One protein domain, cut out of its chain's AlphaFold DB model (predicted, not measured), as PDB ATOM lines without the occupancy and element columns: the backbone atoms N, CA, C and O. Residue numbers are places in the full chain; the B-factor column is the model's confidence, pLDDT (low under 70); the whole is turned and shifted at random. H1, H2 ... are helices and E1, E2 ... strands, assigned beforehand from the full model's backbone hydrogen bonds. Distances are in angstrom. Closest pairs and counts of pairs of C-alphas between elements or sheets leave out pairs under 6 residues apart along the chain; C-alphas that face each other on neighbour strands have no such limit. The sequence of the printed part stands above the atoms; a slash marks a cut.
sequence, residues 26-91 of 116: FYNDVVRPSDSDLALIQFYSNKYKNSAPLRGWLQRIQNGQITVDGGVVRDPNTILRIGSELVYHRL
ATOM      1  N   PHE A  26     165.441 248.385 247.493       97.88
ATOM      2  CA  PHE A  26     165.758 249.241 248.634       97.88
ATOM      3  C   PHE A  26     167.235 249.622 248.602       97.88
ATOM      4  O   PHE A  26     168.112 248.759 248.582       97.88
ATOM      5  N   TYR A  27     167.508 250.922 248.606       98.00
ATOM      6  CA  TYR A  27     168.862 251.458 248.704       98.00
ATOM      7  C   TYR A  27     169.058 252.076 250.081       98.00
ATOM      8  O   TYR A  27     168.400 253.066 250.405       98.00
ATOM      9  N   ASN A  28     169.960 251.488 250.863       98.12
ATOM     10  CA  ASN A  28     170.295 251.943 252.208       98.12
ATOM     11  C   ASN A  28     171.507 252.879 252.173       98.12
ATOM     12  O   ASN A  28     172.461 252.649 251.425       98.12
ATOM     13  N   ASP A  29     171.480 253.905 253.011       98.06
ATOM     14  CA  ASP A  29     172.577 254.840 253.220       98.06
ATOM     15  C   ASP A  29     172.661 255.235 254.695       98.06
ATOM     16  O   ASP A  29     171.681 255.143 255.434       98.06
ATOM     17  N   VAL A  30     173.831 255.713 255.109       98.25
ATOM     18  CA  VAL A  30     174.046 256.253 256.455       98.25
ATOM     19  C   VAL A  30     174.669 257.631 256.311       98.25
ATOM     20  O   VAL A  30     175.698 257.789 255.645       98.25
ATOM     21  N   VAL A  31     174.050 258.634 256.934       98.25
ATOM     22  CA  VAL A  31     174.505 260.028 256.852       98.25
ATOM     23  C   VAL A  31     175.890 260.156 257.478       98.25
ATOM     24  O   VAL A  31     176.082 259.954 258.680       98.25
ATOM     25  N   ARG A  32     176.876 260.510 256.654       97.81
ATOM     26  CA  ARG A  32     178.263 260.722 257.080       97.81
ATOM     27  C   ARG A  32     178.430 262.113 257.697       97.81
ATOM     28  O   ARG A  32     177.636 262.999 257.399       97.81
ATOM     29  N   PRO A  33     179.503 262.363 258.470       97.56
ATOM     30  CA  PRO A  33     179.807 263.707 258.964       97.56
ATOM     31  C   PRO A  33     179.891 264.782 257.871       97.56
ATOM     32  O   PRO A  33     179.488 265.909 258.108       97.56
ATOM     33  N   SER A  34     180.368 264.446 256.666       96.19
ATOM     34  CA  SER A  34     180.418 265.383 255.526       96.19
ATOM     35  C   SER A  34     179.048 265.750 254.957       96.19
ATOM     36  O   SER A  34     178.934 266.729 254.227       96.19
ATOM     37  N   ASP A  35     178.042 264.932 255.256       96.50
ATOM     38  CA  ASP A  35     176.684 265.039 254.735       96.50
ATOM     39  C   ASP A  35     175.707 265.510 255.827       96.50
ATOM     40  O   ASP A  35     174.494 265.544 255.605       96.50
ATOM     41  N   SER A  36     176.227 265.848 257.015       94.31
ATOM     42  CA  SER A  36     175.432 266.396 258.108       94.31
ATOM     43  C   SER A  36     174.861 267.749 257.732       94.31
ATOM     44  O   SER A  36     175.442 268.491 256.942       94.31
ATOM     45  N   ASP A  37     173.706 268.067 258.309       96.62
ATOM     46  CA  ASP A  37     173.044 269.362 258.168       96.62
ATOM     47  C   ASP A  37     172.604 269.704 256.732       96.62
ATOM     48  O   ASP A  37     172.023 270.762 256.486       96.62
ATOM     49  N   LEU A  38     172.803 268.787 255.779       97.94
ATOM     50  CA  LEU A  38     172.220 268.873 254.451       97.94
ATOM     51  C   LEU A  38     170.715 268.626 254.522       97.94
ATOM     52  O   LEU A  38     170.230 267.763 255.258       97.94
ATOM     53  N   ALA A  39     169.977 269.333 253.672       98.50
ATOM     54  CA  ALA A  39     168.606 268.956 253.378       98.50
ATOM     55  C   ALA A  39     168.576 267.608 252.640       98.50
ATOM     56  O   ALA A  39     169.422 267.338 251.780       98.50
ATOM     57  N   LEU A  40     167.550 266.796 252.901       98.56
ATOM     58  CA  LEU A  40     167.337 265.497 252.257       98.56
ATOM     59  C   LEU A  40     167.435 265.579 250.727       98.56
ATOM     60  O   LEU A  40     168.027 264.711 250.082       98.56
ATOM     61  N   ILE A  41     166.897 266.650 250.136       98.62
ATOM     62  CA  ILE A  41     166.991 266.865 248.692       98.62
ATOM     63  C   ILE A  41     168.422 267.099 248.215       98.62
ATOM     64  O   ILE A  41     168.805 266.547 247.187       98.62
ATOM     65  N   GLN A  42     169.217 267.872 248.959       98.31
ATOM     66  CA  GLN A  42     170.607 268.167 248.611       98.31
ATOM     67  C   GLN A  42     171.458 266.903 248.683       98.31
ATOM     68  O   GLN A  42     172.251 266.650 247.776       98.31
ATOM     69  N   PHE A  43     171.249 266.081 249.714       98.38
ATOM     70  CA  PHE A  43     171.914 264.790 249.858       98.38
ATOM     71  C   PHE A  43     171.728 263.917 248.609       98.38
ATOM     72  O   PHE A  43     172.703 263.555 247.942       98.38
ATOM     73  N   TYR A  44     170.474 263.640 248.234       98.31
ATOM     74  CA  TYR A  44     170.189 262.770 247.094       98.31
ATOM     75  C   TYR A  44     170.579 263.399 245.753       98.31
ATOM     76  O   TYR A  44     171.145 262.709 244.902       98.31
ATOM     77  N   SER A  45     170.332 264.698 245.547       97.62
ATOM     78  CA  SER A  45     170.655 265.349 244.272       97.62
ATOM     79  C   SER A  45     172.157 265.455 244.017       97.62
ATOM     80  O   SER A  45     172.579 265.370 242.865       97.62
ATOM     81  N   ASN A  46     172.966 265.623 245.069       96.00
ATOM     82  CA  ASN A  46     174.417 265.749 244.941       96.00
ATOM     83  C   ASN A  46     175.079 264.383 244.750       96.00
ATOM     84  O   ASN A  46     175.874 264.199 243.824       96.00
ATOM     85  N   LYS A  47     174.731 263.416 245.606       96.56
ATOM     86  CA  LYS A  47     175.363 262.092 245.629       96.56
ATOM     87  C   LYS A  47     174.881 261.195 244.488       96.56
ATOM     88  O   LYS A  47     175.678 260.476 243.892       96.56
ATOM     89  N   TYR A  48     173.602 261.291 244.121       96.62
ATOM     90  CA  TYR A  48     172.944 260.377 243.183       96.62
ATOM     91  C   TYR A  48     172.389 261.077 241.934       96.62
ATOM     92  O   TYR A  48     171.299 260.764 241.444       96.62
ATOM     93  N   LYS A  49     173.179 261.996 241.370       94.06
ATOM     94  CA  LYS A  49     172.872 262.730 240.128       94.06
ATOM     95  C   LYS A  49     172.617 261.836 238.908       94.06
ATOM     96  O   LYS A  49     171.801 262.176 238.059       94.06
ATOM     97  N   ASN A  50     173.277 260.678 238.842       93.81
ATOM     98  CA  ASN A  50     173.095 259.713 237.750       93.81
ATOM     99  C   ASN A  50     171.843 258.838 237.939       93.81
ATOM    100  O   ASN A  50     171.377 258.223 236.988       93.81
ATOM    101  N   SER A  51     171.289 258.778 239.154       93.25
ATOM    102  CA  SER A  51     170.100 257.973 239.468       93.25
ATOM    103  C   SER A  51     168.791 258.732 239.221       93.25
ATOM    104  O   SER A  51     167.749 258.116 238.982       93.25
ATOM    105  N   ALA A  52     168.810 260.062 239.335       95.81
ATOM    106  CA  ALA A  52     167.753 260.952 238.863       95.81
ATOM    107  C   ALA A  52     168.200 262.418 238.873       95.81
ATOM    108  O   ALA A  52     169.007 262.814 239.718       95.81
ATOM    109  N   PRO A  53     167.588 263.262 238.023       97.56
ATOM    110  CA  PRO A  53     167.682 264.707 238.175       97.56
ATOM    111  C   PRO A  53     167.001 265.172 239.474       97.56
ATOM    112  O   PRO A  53     166.137 264.482 240.018       97.56
ATOM    113  N   LEU A  54     167.310 266.399 239.913       97.94
ATOM    114  CA  LEU A  54     166.731 267.043 241.107       97.94
ATOM    115  C   LEU A  54     165.204 266.875 241.204       97.94
ATOM    116  O   LEU A  54     164.680 266.498 242.249       97.94
ATOM    117  N   ARG A  55     164.489 267.106 240.095       98.00
ATOM    118  CA  ARG A  55     163.024 266.957 240.039       98.00
ATOM    119  C   ARG A  55     162.556 265.527 240.317       98.00
ATOM    120  O   ARG A  55     161.543 265.348 240.982       98.00
ATOM    121  N   GLY A  56     163.298 264.525 239.849       98.12
ATOM    122  CA  GLY A  56     162.983 263.122 240.119       98.12
ATOM    123  C   GLY A  56     163.157 262.775 241.597       98.12
ATOM    124  O   GLY A  56     162.331 262.062 242.160       98.12
ATOM    125  N   TRP A  57     164.181 263.326 242.253       98.44
ATOM    126  CA  TRP A  57     164.364 263.157 243.697       98.44
ATOM    127  C   TRP A  57     163.292 263.869 244.525       98.44
ATOM    128  O   TRP A  57     162.756 263.258 245.447       98.44
ATOM    129  N   LEU A  58     162.907 265.097 244.159       98.62
ATOM    130  CA  LEU A  58     161.782 265.800 244.793       98.62
ATOM    131  C   LEU A  58     160.503 264.962 244.758       98.62
ATOM    132  O   LEU A  58     159.861 264.776 245.790       98.62
ATOM    133  N   GLN A  59     160.168 264.415 243.589       98.44
ATOM    134  CA  GLN A  59     158.972 263.600 243.415       98.44
ATOM    135  C   GLN A  59     159.009 262.339 244.288       98.44
ATOM    136  O   GLN A  59     158.022 262.021 244.944       98.44
ATOM    137  N   ARG A  60     160.150 261.642 244.354       98.44
ATOM    138  CA  ARG A  60     160.305 260.440 245.193       98.44
ATOM    139  C   ARG A  60     160.126 260.743 246.677       98.44
ATOM    140  O   ARG A  60     159.431 260.000 247.368       98.44
ATOM    141  N   ILE A  61     160.710 261.844 247.151       98.69
ATOM    142  CA  ILE A  61     160.540 262.298 248.535       98.69
ATOM    143  C   ILE A  61     159.062 262.602 248.801       98.69
ATOM    144  O   ILE A  61     158.471 262.025 249.707       98.69
ATOM    145  N   GLN A  62     158.426 263.431 247.971       98.69
ATOM    146  CA  GLN A  62     157.019 263.821 248.143       98.69
ATOM    147  C   GLN A  62     156.057 262.626 248.089       98.69
ATOM    148  O   GLN A  62     155.091 262.568 248.852       98.69
ATOM    149  N   ASN A  63     156.362 261.631 247.256       98.44
ATOM    150  CA  ASN A  63     155.610 260.382 247.168       98.44
ATOM    151  C   ASN A  63     155.819 259.455 248.381       98.44
ATOM    152  O   ASN A  63     155.148 258.431 248.489       98.44
ATOM    153  N   GLY A  64     156.708 259.800 249.317       98.38
ATOM    154  CA  GLY A  64     156.982 259.012 250.518       98.38
ATOM    155  C   GLY A  64     157.828 257.770 250.250       98.38
ATOM    156  O   GLY A  64     157.696 256.779 250.960       98.38
ATOM    157  N   GLN A  65     158.683 257.807 249.227       98.69
ATOM    158  CA  GLN A  65     159.578 256.697 248.891       98.69
ATOM    159  C   GLN A  65     160.870 256.692 249.717       98.69
ATOM    160  O   GLN A  65     161.722 255.837 249.488       98.69
ATOM    161  N   ILE A  66     161.047 257.649 250.631       98.69
ATOM    162  CA  ILE A  66     162.243 257.782 251.461       98.69
ATOM    163  C   ILE A  66     161.864 257.643 252.932       98.69
ATOM    164  O   ILE A  66     160.943 258.321 253.397       98.69
ATOM    165  N   THR A  67     162.602 256.817 253.672       98.75
ATOM    166  CA  THR A  67     162.567 256.810 255.138       98.75
ATOM    167  C   THR A  67     163.859 257.357 255.725       98.75
ATOM    168  O   THR A  67     164.933 257.105 255.183       98.75
ATOM    169  N   VAL A  68     163.742 258.060 256.850       98.56
ATOM    170  CA  VAL A  68     164.852 258.486 257.709       98.56
ATOM    171  C   VAL A  68     164.614 257.878 259.084       98.56
ATOM    172  O   VAL A  68     163.548 258.097 259.662       98.56
ATOM    173  N   ASP A  69     165.557 257.074 259.571       98.44
ATOM    174  CA  ASP A  69     165.458 256.337 260.840       98.44
ATOM    175  C   ASP A  69     164.147 255.525 260.943       98.44
ATOM    176  O   ASP A  69     163.443 255.529 261.953       98.44
ATOM    177  N   GLY A  70     163.762 254.885 259.832       98.06
ATOM    178  CA  GLY A  70     162.527 254.100 259.698       98.06
ATOM    179  C   GLY A  70     161.236 254.913 259.505       98.06
ATOM    180  O   GLY A  70     160.201 254.341 259.163       98.06
ATOM    181  N   GLY A  71     161.267 256.240 259.661       98.50
ATOM    182  CA  GLY A  71     160.109 257.113 259.448       98.50
ATOM    183  C   GLY A  71     160.010 257.619 258.010       98.50
ATOM    184  O   GLY A  71     160.975 258.160 257.482       98.50
ATOM    185  N   VAL A  72     158.843 257.498 257.366       98.56
ATOM    186  CA  VAL A  72     158.628 258.047 256.012       98.56
ATOM    187  C   VAL A  72     158.708 259.574 256.035       98.56
ATOM    188  O   VAL A  72     157.914 260.232 256.710       98.56
ATOM    189  N   VAL A  73     159.607 260.139 255.228       98.25
ATOM    190  CA  VAL A  73     159.807 261.586 255.098       98.25
ATOM    191  C   VAL A  73     159.314 262.068 253.739       98.25
ATOM    192  O   VAL A  73     159.673 261.522 252.699       98.25
ATOM    193  N   ARG A  74     158.489 263.124 253.762       98.62
ATOM    194  CA  ARG A  74     157.929 263.771 252.561       98.62
ATOM    195  C   ARG A  74     158.359 265.218 252.365       98.62
ATOM    196  O   ARG A  74     158.102 265.773 251.299       98.62
ATOM    197  N   ASP A  75     159.005 265.819 253.362       98.69
ATOM    198  CA  ASP A  75     159.566 267.164 253.251       98.69
ATOM    199  C   ASP A  75     161.003 267.090 252.703       98.69
ATOM    200  O   ASP A  75     161.895 266.589 253.399       98.69
ATOM    201  N   PRO A  76     161.266 267.600 251.485       98.56
ATOM    202  CA  PRO A  76     162.607 267.613 250.905       98.56
ATOM    203  C   PRO A  76     163.615 268.461 251.689       98.56
ATOM    204  O   PRO A  76     164.819 268.253 251.534       98.56
ATOM    205  N   ASN A  77     163.141 269.389 252.527       98.62
ATOM    206  CA  ASN A  77     163.977 270.260 253.353       98.62
ATOM    207  C   ASN A  77     164.304 269.663 254.728       98.62
ATOM    208  O   ASN A  77     164.942 270.329 255.541       98.62
ATOM    209  N   THR A  78     163.899 268.416 254.993       98.56
ATOM    210  CA  THR A  78     164.266 267.710 256.228       98.56
ATOM    211  C   THR A  78     165.783 267.688 256.377       98.56
ATOM    212  O   THR A  78     166.481 267.179 255.500       98.56
ATOM    213  N   ILE A  79     166.284 268.246 257.479       98.44
ATOM    214  CA  ILE A  79     167.717 268.334 257.762       98.44
ATOM    215  C   ILE A  79     168.224 267.008 258.319       98.44
ATOM    216  O   ILE A  79     167.660 266.456 259.267       98.44
ATOM    217  N   LEU A  80     169.299 266.505 257.719       98.38
ATOM    218  CA  LEU A  80     169.898 265.223 258.049       98.38
ATOM    219  C   LEU A  80     170.853 265.325 259.238       98.38
ATOM    220  O   LEU A  80     171.680 266.232 259.323       98.38
ATOM    221  N   ARG A  81     170.778 264.344 260.141       98.06
ATOM    222  CA  ARG A  81     171.699 264.206 261.277       98.06
ATOM    223  C   ARG A  81     172.739 263.134 260.990       98.06
ATOM    224  O   ARG A  81     172.424 262.122 260.364       98.06
ATOM    225  N   ILE A  82     173.957 263.325 261.489       98.25
ATOM    226  CA  ILE A  82     175.026 262.320 261.395       98.25
ATOM    227  C   ILE A  82     174.528 260.988 261.956       98.25
ATOM    228  O   ILE A  82     173.935 260.954 263.031       98.25
ATOM    229  N   GLY A  83     174.787 259.906 261.227       98.19
ATOM    230  CA  GLY A  83     174.394 258.555 261.612       98.19
ATOM    231  C   GLY A  83     172.944 258.192 261.304       98.19
ATOM    232  O   GLY A  83     172.595 257.040 261.525       98.19
ATOM    233  N   SER A  84     172.122 259.113 260.776       98.25
ATOM    234  CA  SER A  84     170.750 258.759 260.379       98.25
ATOM    235  C   SER A  84     170.770 257.704 259.273       98.25
ATOM    236  O   SER A  84     171.572 257.804 258.334       98.25
ATOM    237  N   GLU A  85     169.866 256.736 259.355       98.62
ATOM    238  CA  GLU A  85     169.681 255.703 258.336       98.62
ATOM    239  C   GLU A  85     168.683 256.185 257.285       98.62
ATOM    240  O   GLU A  85     167.540 256.524 257.598       98.62
ATOM    241  N   LEU A  86     169.107 256.212 256.024       98.69
ATOM    242  CA  LEU A  86     168.264 256.594 254.896       98.69
ATOM    243  C   LEU A  86     167.937 255.360 254.070       98.69
ATOM    244  O   LEU A  86     168.843 254.639 253.655       98.69
ATOM    245  N   VAL A  87     166.660 255.157 253.759       98.69
ATOM    246  CA  VAL A  87     166.243 254.097 252.833       98.69
ATOM    247  C   VAL A  87     165.418 254.701 251.715       98.69
ATOM    248  O   VAL A  87     164.358 255.276 251.953       98.69
ATOM    249  N   TYR A  88     165.895 254.548 250.481       98.50
ATOM    250  CA  TYR A  88     165.105 254.830 249.288       98.50
ATOM    251  C   TYR A  88     164.466 253.546 248.763       98.50
ATOM    252  O   TYR A  88     165.160 252.645 248.291       98.50
ATOM    253  N   HIS A  89     163.136 253.504 248.788       98.12
ATOM    254  CA  HIS A  89     162.326 252.471 248.161       98.12
ATOM    255  C   HIS A  89     162.032 252.831 246.697       98.12
ATOM    256  O   HIS A  89     161.133 253.618 246.367       98.12
ATOM    257  N   ARG A  90     162.797 252.231 245.787       97.12
ATOM    258  CA  ARG A  90     162.503 252.256 244.358       97.12
ATOM    259  C   ARG A  90     161.380 251.264 244.085       97.12
ATOM    260  O   ARG A  90     161.565 250.065 244.252       97.12
ATOM    261  N   LEU A  91     160.242 251.783 243.633       96.62
ATOM    262  CA  LEU A  91     159.091 250.957 243.289       96.62
ATOM    263  C   LEU A  91     159.430 249.951 242.175       96.62
ATOM    264  O   LEU A  91     160.278 250.274 241.332       96.62
TER     265      LEU A  91
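What this domain is: This is residues 26 to 91 of the 116 residues of an uncharacterized protein of Trema orientale (UniProt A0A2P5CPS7). A small twisted wall of four strands has helix H2 standing up from it, and H1 packs on H2 as its hairpin partner. The printed part has 66 residues; its elements follow as E1 H1 H2 E2 E3 E4. The sheet, E1 E4 E2 E3, is antiparallel; the class is mixed, and the whole is compact, radius of gyration of the C-alphas 10.4 A, spanning 26 by 22 by 19 A.

How they stand to each other: Start at E4, residues 85 to 90. E1, residues 26 to 30, is antiparallel to it, with N 27 and O 88 within hydrogen-bond range at 2.9 A. E2, residues 66 to 68, is its other antiparallel neighbour: N 67 and O 87, 2.9 A. E2 and E3, residues 71 to 73, form a hairpin: N 68 and O 71, 2.8 A. H2, residues 54 to 62, is on the sheet; its closest C-alpha pair with E3 is Ile 61 and Val 73, 6.6 A. H1, residues 40 to 47, only grazes the sheet with residues 40 to 44. H1 and H2, a helical hairpin, touch, closest C-alphas Ser 45 and Leu 54, 5.3 A, at a steep tilt of 38 degrees, opposite ways. E1, H1 H2, E2 make a split strand-helix-strand unit, E4 between its strands, with a right-handed crossover. In H1 and H2 every O i to N i+4 pair is within range.

Where its parts are: Find C-alpha 26 at (165.758, 249.241, 248.634), where E1 begins, and C-alpha 90 at (162.503, 252.256, 244.358), where E4 ends after 16.1 A. E1 spans 13.4 A, H1 11.0 A, H2 12.4 A.

The domain as a whole: The C-alphas farthest apart, Pro 33 and Leu 91, are 28.9 A apart. The printed part has no cut, E3 to E4 is a long link, and no printed residue is under 70.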